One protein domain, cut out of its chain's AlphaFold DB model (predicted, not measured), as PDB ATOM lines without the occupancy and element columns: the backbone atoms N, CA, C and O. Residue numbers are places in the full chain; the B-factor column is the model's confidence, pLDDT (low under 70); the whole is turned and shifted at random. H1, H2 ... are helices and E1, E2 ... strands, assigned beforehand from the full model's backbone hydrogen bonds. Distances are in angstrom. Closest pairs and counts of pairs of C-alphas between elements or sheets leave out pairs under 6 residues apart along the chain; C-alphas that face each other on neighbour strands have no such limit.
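What this domain is: This is residues 326 to 398 of the 420 residues of the protein "FHA domain-containing protein" of Frateuria sp. Soil773 (UniProt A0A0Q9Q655). A twisted four-stranded antiparallel sheet, E3 E4 E5 E6, has a separate two-stranded hairpin, E1 and E2, near its E3 and E4 part, and the short helix H1 grazes it toward the domain's other end. The 73 printed residues run E1 E2 E3 E4 E5 E6 H1, mostly strand by class, with under half of them in named elements. The whole is compact and rounded, with a radius of gyration of the C-alphas of 10.9 A and spans of 30 by 24 by 22 A.

How they stand to each other: Start with the meander, each strand the antiparallel neighbour of the one before: E3, residues 355 to 359, E4, 365 to 368, E5, 374 to 377, and E6, 386 to 388. Look for N 357 and O 366 at 2.9 A, N 367 and O 375 at 2.8 A, and N 387 and O 376 at 2.8 A. From edge to edge the strands' lines turn by 113 degrees. E1, residues 326 to 329, and E2, 335 to 338, form an antiparallel hairpin, with N 337 and O 327 at 2.8 A. The closest C-alphas of E1 and E3 are Val 328 and Val 359, 7.8 A. H1, residues 391 to 396, only grazes the sheet, with residues 393 to 396; its backbone has 0 of 2 O i to N i+4 pairs within hydrogen-bond range and 2 of 3 O i to N i+3 pairs.

Where its parts are: Find C-alpha 355 at (71.559, -18.907, 96.287); E3 runs 12.3 A from there. E1, E2 and E4 each measure 10.2 A, E5 10.4 A, E6 6.8 A and H1 9.5 A, ending at C-alpha 396 (84.868, -12.755, 92.868).

The domain as a whole: The C-alphas farthest apart, Asp 340 and Pro 391, are 31.9 A apart. The printed part has no cut; E2 to E3 is the long link. Residues 391 to 398 have pLDDT under 70.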
ATOM      1  N   ARG A 326      79.912 -26.676 107.467       86.94
ATOM      2  CA  ARG A 326      81.037 -27.209 108.244       86.94
ATOM      3  C   ARG A 326      82.349 -27.091 107.483       86.94
ATOM      4  O   ARG A 326      83.404 -26.948 108.095       86.94
ATOM      5  N   ARG A 327      82.298 -27.218 106.157       86.31
ATOM      6  CA  ARG A 327      83.479 -27.163 105.301       86.31
ATOM      7  C   ARG A 327      83.157 -26.438 104.006       86.31
ATOM      8  O   ARG A 327      82.176 -26.768 103.347       86.31
ATOM      9  N   VAL A 328      84.021 -25.503 103.647       88.94
ATOM     10  CA  VAL A 328      84.002 -24.789 102.373       88.94
ATOM     11  C   VAL A 328      85.155 -25.330 101.542       88.94
ATOM     12  O   VAL A 328      86.261 -25.491 102.060       88.94
ATOM     13  N   ILE A 329      84.872 -25.718 100.302       89.06
ATOM     14  CA  ILE A 329      85.880 -26.157  99.344       89.06
ATOM     15  C   ILE A 329      85.968 -25.091  98.263       89.06
ATOM     16  O   ILE A 329      85.014 -24.887  97.513       89.06
ATOM     17  N   SER A 330      87.109 -24.415  98.240       84.12
ATOM     18  CA  SER A 330      87.467 -23.338  97.316       84.12
ATOM     19  C   SER A 330      88.259 -23.911  96.125       84.12
ATOM     20  O   SER A 330      88.900 -24.957  96.262       84.12
ATOM     21  N   GLY A 331      88.230 -23.250  94.963       79.56
ATOM     22  CA  GLY A 331      88.939 -23.670  93.742       79.56
ATOM     23  C   GLY A 331      88.088 -23.531  92.475       79.56
ATOM     24  O   GLY A 331      87.073 -22.841  92.492       79.56
ATOM     25  N   ASP A 332      88.492 -24.212  91.396       76.00
ATOM     26  CA  ASP A 332      87.808 -24.171  90.087       76.00
ATOM     27  C   ASP A 332      86.375 -24.738  90.136       76.00
ATOM     28  O   ASP A 332      85.501 -24.309  89.384       76.00
ATOM     29  N   GLU A 333      86.117 -25.669  91.060       82.44
ATOM     30  CA  GLU A 333      84.797 -26.253  91.326       82.44
ATOM     31  C   GLU A 333      84.434 -26.072  92.810       82.44
ATOM     32  O   GLU A 333      84.608 -26.996  93.616       82.44
ATOM     33  N   PRO A 334      83.971 -24.877  93.217       87.75
ATOM     34  CA  PRO A 334      83.698 -24.614  94.617       87.75
ATOM     35  C   PRO A 334      82.437 -25.350  95.073       87.75
ATOM     36  O   PRO A 334      81.431 -25.389  94.365       87.75
ATOM     37  N   TYR A 335      82.458 -25.915  96.278       90.19
ATOM     38  CA  TYR A 335      81.273 -26.523  96.884       90.19
ATOM     39  C   TYR A 335      81.313 -26.468  98.410       90.19
ATOM     40  O   TYR A 335      82.371 -26.451  99.041       90.19
ATOM     41  N   LEU A 336      80.134 -26.464  99.025       90.69
ATOM     42  CA  LEU A 336      79.976 -26.407 100.476       90.69
ATOM     43  C   LEU A 336      79.554 -27.772 101.008       90.69
ATOM     44  O   LEU A 336      78.824 -28.506 100.341       90.69
ATOM     45  N   VAL A 337      79.980 -28.100 102.225       88.31
ATOM     46  CA  VAL A 337      79.551 -29.297 102.952       88.31
ATOM     47  C   VAL A 337      78.967 -28.892 104.297       88.31
ATOM     48  O   VAL A 337      79.645 -28.263 105.115       88.31
ATOM     49  N   THR A 338      77.717 -29.266 104.539       89.25
ATOM     50  CA  THR A 338      77.014 -29.015 105.803       89.25
ATOM     51  C   THR A 338      77.302 -30.099 106.847       89.25
ATOM     52  O   THR A 338      77.917 -31.126 106.557       89.25
ATOM     53  N   ALA A 339      76.917 -29.864 108.104       85.06
ATOM     54  CA  ALA A 339      77.168 -30.780 109.219       85.06
ATOM     55  C   ALA A 339      76.522 -32.167 109.026       85.06
ATOM     56  O   ALA A 339      77.090 -33.168 109.462       85.06
ATOM     57  N   ASP A 340      75.399 -32.228 108.313       85.06
ATOM     58  CA  ASP A 340      74.716 -33.447 107.861       85.06
ATOM     59  C   ASP A 340      75.382 -34.139 106.650       85.06
ATOM     60  O   ASP A 340      74.842 -35.106 106.121       85.06
ATOM     61  N   GLN A 341      76.555 -33.664 106.214       85.81
ATOM     62  CA  GLN A 341      77.319 -34.146 105.055       85.81
ATOM     63  C   GLN A 341      76.686 -33.869 103.679       85.81
ATOM     64  O   GLN A 341      77.216 -34.337 102.665       85.81
ATOM     65  N   SER A 342      75.612 -33.075 103.606       86.81
ATOM     66  CA  SER A 342      75.055 -32.627 102.324       86.81
ATOM     67  C   SER A 342      76.034 -31.708 101.593       86.81
ATOM     68  O   SER A 342      76.782 -30.952 102.217       86.81
ATOM     69  N   ARG A 343      76.027 -31.766 100.255       90.00
ATOM     70  CA  ARG A 343      76.887 -30.949  99.386       90.00
ATOM     71  C   ARG A 343      76.057 -29.928  98.614       90.00
ATOM     72  O   ARG A 343      75.032 -30.296  98.048       90.00
ATOM     73  N   TYR A 344      76.520 -28.683  98.572       88.12
ATOM     74  CA  TYR A 344      75.872 -27.577  97.861       88.12
ATOM     75  C   TYR A 344      76.835 -26.996  96.822       88.12
ATOM     76  O   TYR A 344      77.961 -26.641  97.167       88.12
ATOM     77  N   TYR A 345      76.387 -26.897  95.572       90.81
ATOM     78  CA  TYR A 345      77.141 -26.353  94.440       90.81
ATOM     79  C   TYR A 345      76.602 -24.966  94.047       90.81
ATOM     80  O   TYR A 345      75.486 -24.606  94.443       90.81
ATOM     81  N   PRO A 346      77.366 -24.164  93.288       89.38
ATOM     82  CA  PRO A 346      76.893 -22.902  92.738       89.38
ATOM     83  C   PRO A 346      75.524 -23.047  92.064       89.38
ATOM     84  O   PRO A 346      75.300 -23.948  91.261       89.38
ATOM     85  N   GLY A 347      74.588 -22.167  92.412       84.12
ATOM     86  CA  GLY A 347      73.192 -22.218  91.978       84.12
ATOM     87  C   GLY A 347      72.246 -22.935  92.947       84.12
ATOM     88  O   GLY A 347      71.031 -22.773  92.822       84.12
ATOM     89  N   ASN A 348      72.745 -23.678  93.943       88.44
ATOM     90  CA  ASN A 348      71.884 -24.281  94.960       88.44
ATOM     91  C   ASN A 348      71.394 -23.241  95.989       88.44
ATOM     92  O   ASN A 348      72.177 -22.400  96.444       88.44
ATOM     93  N   PRO A 349      70.118 -23.314  96.419       85.69
ATOM     94  CA  PRO A 349      69.623 -22.507  97.527       85.69
ATOM     95  C   PRO A 349      70.250 -22.968  98.848       85.69
ATOM     96  O   PRO A 349      70.325 -24.170  99.121       85.69
ATOM     97  N   LEU A 350      70.683 -22.014  99.672       84.19
ATOM     98  CA  LEU A 350      71.290 -22.285 100.970       84.19
ATOM     99  C   LEU A 350      70.265 -22.256 102.114       84.19
ATOM    100  O   LEU A 350      69.326 -21.458 102.077       84.19
ATOM    101  N   PRO A 351      70.464 -23.065 103.173       75.25
ATOM    102  CA  PRO A 351      69.634 -23.040 104.381       75.25
ATOM    103  C   PRO A 351      69.599 -21.677 105.088       75.25
ATOM    104  O   PRO A 351      68.593 -21.331 105.698       75.25
ATOM    105  N   GLN A 352      70.684 -20.896 104.988       75.00
ATOM    106  CA  GLN A 352      70.800 -19.538 105.535       75.00
ATOM    107  C   GLN A 352      70.025 -18.487 104.709       75.00
ATOM    108  O   GLN A 352      69.962 -17.321 105.095       75.00
ATOM    109  N   GLY A 353      69.417 -18.897 103.589       78.44
ATOM    110  CA  GLY A 353      68.735 -18.030 102.636       78.44
ATOM    111  C   GLY A 353      69.627 -17.630 101.461       78.44
ATOM    112  O   GLY A 353      70.846 -17.552 101.580       78.44
ATOM    113  N   GLY A 354      69.001 -17.371 100.311       83.88
ATOM    114  CA  GLY A 354      69.689 -17.024  99.066       83.88
ATOM    115  C   GLY A 354      70.290 -18.223  98.322       83.88
ATOM    116  O   GLY A 354      70.113 -19.379  98.701       83.88
ATOM    117  N   VAL A 355      70.959 -17.936  97.208       88.81
ATOM    118  CA  VAL A 355      71.559 -18.907  96.287       88.81
ATOM    119  C   VAL A 355      73.076 -18.811  96.373       88.81
ATOM    120  O   VAL A 355      73.626 -17.726  96.205       88.81
ATOM    121  N   PHE A 356      73.748 -19.936  96.609       90.50
ATOM    122  CA  PHE A 356      75.207 -20.008  96.609       90.50
ATOM    123  C   PHE A 356      75.762 -19.661  95.222       90.50
ATOM    124  O   PHE A 356      75.302 -20.212  94.226       90.50
ATOM    125  N   LEU A 357      76.732 -18.751  95.143       90.12
ATOM    126  CA  LEU A 357      77.361 -18.347  93.884       90.12
ATOM    127  C   LEU A 357      78.772 -18.914  93.736       90.12
ATOM    128  O   LEU A 357      79.065 -19.596  92.760       90.12
ATOM    129  N   SER A 358      79.648 -18.598  94.680       89.12
ATOM    130  CA  SER A 358      81.067 -18.944  94.646       89.12
ATOM    131  C   SER A 358      81.687 -18.701  96.016       89.12
ATOM    132  O   SER A 358      81.024 -18.222  96.939       89.12
ATOM    133  N   VAL A 359      82.955 -19.065  96.150       87.88
ATOM    134  CA  VAL A 359      83.764 -18.805  97.338       87.88
ATOM    135  C   VAL A 359      84.878 -17.848  96.932       87.88
ATOM    136  O   VAL A 359      85.440 -18.005  95.845       87.88
ATOM    137  N   ASP A 360      85.161 -16.846  97.757       84.62
ATOM    138  CA  ASP A 360      86.243 -15.898  97.510       84.62
ATOM    139  C   ASP A 360      87.620 -16.445  97.956       84.62
ATOM    140  O   ASP A 360      87.755 -17.574  98.431       84.62
ATOM    141  N   GLU A 361      88.677 -15.642  97.801       80.38
ATOM    142  CA  GLU A 361      90.047 -16.028  98.184       80.38
ATOM    143  C   GLU A 361      90.247 -16.205  99.703       80.38
ATOM    144  O   GLU A 361      91.265 -16.751 100.131       80.38
ATOM    145  N   ARG A 362      89.304 -15.736 100.528       80.38
ATOM    146  CA  ARG A 362      89.329 -15.807 101.997       80.38
ATOM    147  C   ARG A 362      88.498 -16.965 102.552       80.38
ATOM    148  O   ARG A 362      88.379 -17.091 103.770       80.38
ATOM    149  N   ASP A 363      88.011 -17.846 101.676       83.88
ATOM    150  CA  ASP A 363      87.014 -18.880 101.959       83.88
ATOM    151  C   ASP A 363      85.619 -18.321 102.318       83.88
ATOM    152  O   ASP A 363      84.779 -19.070 102.822       83.88
ATOM    153  N   ASP A 364      85.331 -17.044 102.050       88.50
ATOM    154  CA  ASP A 364      84.021 -16.450 102.312       88.50
ATOM    155  C   ASP A 364      83.032 -16.830 101.198       88.50
ATOM    156  O   ASP A 364      83.335 -16.823 100.003       88.50
ATOM    157  N   VAL A 365      81.817 -17.208 101.593       88.88
ATOM    158  CA  VAL A 365      80.810 -17.773 100.689       88.88
ATOM    159  C   VAL A 365      79.915 -16.662 100.161       88.88
ATOM    160  O   VAL A 365      79.201 -16.016 100.924       88.88
ATOM    161  N   LEU A 366      79.881 -16.483  98.844       90.38
ATOM    162  CA  LEU A 366      79.033 -15.496  98.185       90.38
ATOM    163  C   LEU A 366      77.629 -16.045  97.932       90.38
ATOM    164  O   LEU A 366      77.446 -17.141  97.394       90.38
ATOM    165  N   VAL A 367      76.625 -15.247  98.288       88.94
ATOM    166  CA  VAL A 367      75.213 -15.627  98.271       88.94
ATOM    167  C   VAL A 367      74.379 -14.545  97.596       88.94
ATOM    168  O   VAL A 367      74.450 -13.374  97.959       88.94
ATOM    169  N   ARG A 368      73.536 -14.932  96.634       90.12
ATOM    170  CA  ARG A 368      72.549 -14.047  96.002       90.12
ATOM    171  C   ARG A 368      71.199 -14.151  96.697       90.12
ATOM    172  O   ARG A 368      70.603 -15.226  96.724       90.12
ATOM    173  N   LEU A 369      70.684 -13.041  97.202       86.56
ATOM    174  CA  LEU A 369      69.347 -12.966  97.780       86.56
ATOM    175  C   LEU A 369      68.253 -12.841  96.697       86.56
ATOM    176  O   LEU A 369      68.548 -12.484  95.555       86.56
ATOM    177  N   PRO A 370      66.974 -13.125  97.027       77.62
ATOM    178  CA  PRO A 370      65.858 -13.019  96.078       77.62
ATOM    179  C   PRO A 370      65.648 -11.613  95.496       77.62
ATOM    180  O   PRO A 370      65.092 -11.479  94.412       77.62
ATOM    181  N   ASP A 371      66.098 -10.574  96.203       80.19
ATOM    182  CA  ASP A 371      66.067  -9.177  95.755       80.19
ATOM    183  C   ASP A 371      67.201  -8.826  94.769       80.19
ATOM    184  O   ASP A 371      67.298  -7.688  94.312       80.19
ATOM    185  N   GLY A 372      68.052  -9.799  94.429       79.12
ATOM    186  CA  GLY A 372      69.189  -9.639  93.527       79.12
ATOM    187  C   GLY A 372      70.453  -9.103  94.196       79.12
ATOM    188  O   GLY A 372      71.496  -9.064  93.541       79.12
ATOM    189  N   SER A 373      70.403  -8.732  95.480       86.12
ATOM    190  CA  SER A 373      71.592  -8.316  96.223       86.12
ATOM    191  C   SER A 373      72.524  -9.504  96.471       86.12
ATOM    192  O   SER A 373      72.088 -10.648  96.621       86.12
ATOM    193  N   ILE A 374      73.828  -9.238  96.483       87.62
ATOM    194  CA  ILE A 374      74.841 -10.235  96.826       87.62
ATOM    195  C   ILE A 374      75.351  -9.908  98.228       87.62
ATOM    196  O   ILE A 374      75.656  -8.759  98.541       87.62
ATOM    197  N   LYS A 375      75.407 -10.932  99.071       89.38
ATOM    198  CA  LYS A 375      75.929 -10.896 100.435       89.38
ATOM    199  C   LYS A 375      76.970 -11.995 100.607       89.38
ATOM    200  O   LYS A 375      77.067 -12.889  99.767       89.38
ATOM    201  N   GLN A 376      77.728 -11.933 101.693       90.25
ATOM    202  CA  GLN A 376      78.750 -12.926 102.015       90.25
ATOM    203  C   GLN A 376      78.471 -13.597 103.364       90.25
ATOM    204  O   GLN A 376      77.962 -12.962 104.287       90.25
ATOM    205  N   LEU A 377      78.774 -14.888 103.471       87.62
ATOM    206  CA  LEU A 377      78.892 -15.598 104.744       87.62
ATOM    207  C   LEU A 377      80.379 -15.731 105.048       87.62
ATOM    208  O   LEU A 377      81.132 -16.220 104.205       87.62
ATOM    209  N   GLU A 378      80.784 -15.331 106.244       87.56
ATOM    210  CA  GLU A 378      82.197 -15.268 106.591       87.56
ATOM    211  C   GLU A 378      82.646 -16.505 107.356       87.56
ATOM    212  O   GLU A 378      81.907 -17.105 108.136       87.56
ATOM    213  N   LYS A 379      83.918 -16.864 107.224       83.81
ATOM    214  CA  LYS A 379      84.492 -17.909 108.083       83.81
ATOM    215  C   LYS A 379      84.535 -17.497 109.560       83.81
ATOM    216  O   LYS A 379      84.483 -18.357 110.441       83.81
ATOM    217  N   SER A 380      84.634 -16.192 109.822       81.50
ATOM    218  CA  SER A 380      84.756 -15.574 111.152       81.50
ATOM    219  C   SER A 380      83.556 -15.861 112.062       81.50
ATOM    220  O   SER A 380      83.716 -16.004 113.275       81.50
ATOM    221  N   ASP A 381      82.367 -15.999 111.474       82.38
ATOM    222  CA  ASP A 381      81.115 -16.267 112.173       82.38
ATOM    223  C   ASP A 381      80.616 -17.704 111.966       82.38
ATOM    224  O   ASP A 381      79.465 -18.022 112.271       82.38
ATOM    225  N   GLU A 382      81.500 -18.580 111.476       81.44
ATOM    226  CA  GLU A 382      81.198 -19.955 111.079       81.44
ATOM    227  C   GLU A 382      80.077 -20.047 110.024       81.44
ATOM    228  O   GLU A 382      79.277 -20.991 110.037       81.44
ATOM    229  N   TYR A 383      80.018 -19.075 109.111       84.31
ATOM    230  CA  TYR A 383      79.045 -18.966 108.025       84.31
ATOM    231  C   TYR A 383      77.589 -18.897 108.507       84.31
ATOM    232  O   TYR A 383      76.688 -19.512 107.921       84.31
ATOM    233  N   GLN A 384      77.347 -18.196 109.616       78.94
ATOM    234  CA  GLN A 384      76.033 -18.164 110.268       78.94
ATOM    235  C   GLN A 384      75.191 -16.946 109.898       78.94
ATOM    236  O   GLN A 384      73.961 -17.029 109.945       78.94
ATOM    237  N   LYS A 385      75.810 -15.818 109.546       82.75
ATOM    238  CA  LYS A 385      75.124 -14.560 109.252       82.75
ATOM    239  C   LYS A 385      75.574 -13.998 107.914       82.75
ATOM    240  O   LYS A 385      76.746 -14.012 107.553       82.75
ATOM    241  N   LEU A 386      74.595 -13.455 107.195       84.31
ATOM    242  CA  LEU A 386      74.825 -12.744 105.949       84.31
ATOM    243  C   LEU A 386      75.341 -11.336 106.248       84.31
ATOM    244  O   LEU A 386      74.616 -10.505 106.800       84.31
ATOM    245  N   HIS A 387      76.571 -11.078 105.831       85.19
ATOM    246  CA  HIS A 387      77.226  -9.782 105.881       85.19
ATOM    247  C   HIS A 387      77.132  -9.088 104.521       85.19
ATOM    248  O   HIS A 387      76.918  -9.724 103.482       85.19
ATOM    249  N   ASP A 388      77.236  -7.764 104.531       85.75
ATOM    250  CA  ASP A 388      77.369  -7.009 103.291       85.75
ATOM    251  C   ASP A 388      78.718  -7.329 102.631       85.75
ATOM    252  O   ASP A 388      79.689  -7.649 103.312       85.75
ATOM    253  N   LEU A 389      78.755  -7.282 101.300       79.44
ATOM    254  CA  LEU A 389      79.951  -7.580 100.511       79.44
ATOM    255  C   LEU A 389      81.123  -6.654 100.873       79.44
ATOM    256  O   LEU A 389      81.017  -5.435 100.731       79.44
ATOM    257  N   ASP A 390      82.260  -7.241 101.245       73.56
ATOM    258  CA  ASP A 390      83.545  -6.539 101.343       73.56
ATOM    259  C   ASP A 390      84.133  -6.343  99.919       73.56
ATOM    260  O   ASP A 390      83.905  -7.180  99.035       73.56
ATOM    261  N   PRO A 391      84.904  -5.274  99.629       62.41
ATOM    262  CA  PRO A 391      85.646  -5.066  98.382       62.41
ATOM    263  C   PRO A 391      86.354  -6.286  97.761       62.41
ATOM    264  O   PRO A 391      86.461  -6.332  96.536       62.41
ATOM    265  N   SER A 392      86.813  -7.273  98.543       60.97
ATOM    266  CA  SER A 392      87.389  -8.526  98.014       60.97
ATOM    267  C   SER A 392      86.342  -9.457  97.391       60.97
ATOM    268  O   SER A 392      86.575 -10.001  96.310       60.97
ATOM    269  N   GLY A 393      85.158  -9.579  97.998       58.41
ATOM    270  CA  GLY A 393      84.046 -10.376  97.467       58.41
ATOM    271  C   GLY A 393      83.452  -9.785  96.184       58.41
ATOM    272  O   GLY A 393      82.926 -10.505  95.334       58.41
ATOM    273  N   MET A 394      83.602  -8.471  95.988       61.03
ATOM    274  CA  MET A 394      83.156  -7.766  94.785       61.03
ATOM    275  C   MET A 394      83.910  -8.220  93.522       61.03
ATOM    276  O   MET A 394      83.302  -8.299  92.458       61.03
ATOM    277  N   ALA A 395      85.199  -8.569  93.628       59.75
ATOM    278  CA  ALA A 395      85.990  -9.081  92.505       59.75
ATOM    279  C   ALA A 395      85.577 -10.512  92.106       59.75
ATOM    280  O   ALA A 395      85.432 -10.800  90.919       59.75
ATOM    281  N   ALA A 396      85.306 -11.376  93.091       59.00
ATOM    282  CA  ALA A 396      84.868 -12.755  92.868       59.00
ATOM    283  C   ALA A 396      83.421 -12.857  92.338       59.00
ATOM    284  O   ALA A 396      83.107 -13.777  91.579       59.00
ATOM    285  N   ALA A 397      82.552 -11.892  92.666       58.19
ATOM    286  CA  ALA A 397      81.176 -11.807  92.166       58.19
ATOM    287  C   ALA A 397      81.063 -11.436  90.669       58.19
ATOM    288  O   ALA A 397      80.021 -11.678  90.057       58.19
ATOM    289  N   ILE A 398      82.109 -10.836  90.084       54.03
ATOM    290  CA  ILE A 398      82.146 -10.385  88.677       54.03
ATOM    291  C   ILE A 398      82.586 -11.515  87.730       54.03
ATOM    292  O   ILE A 398      82.344 -11.450  86.523       54.03
TER     293      ILE A 398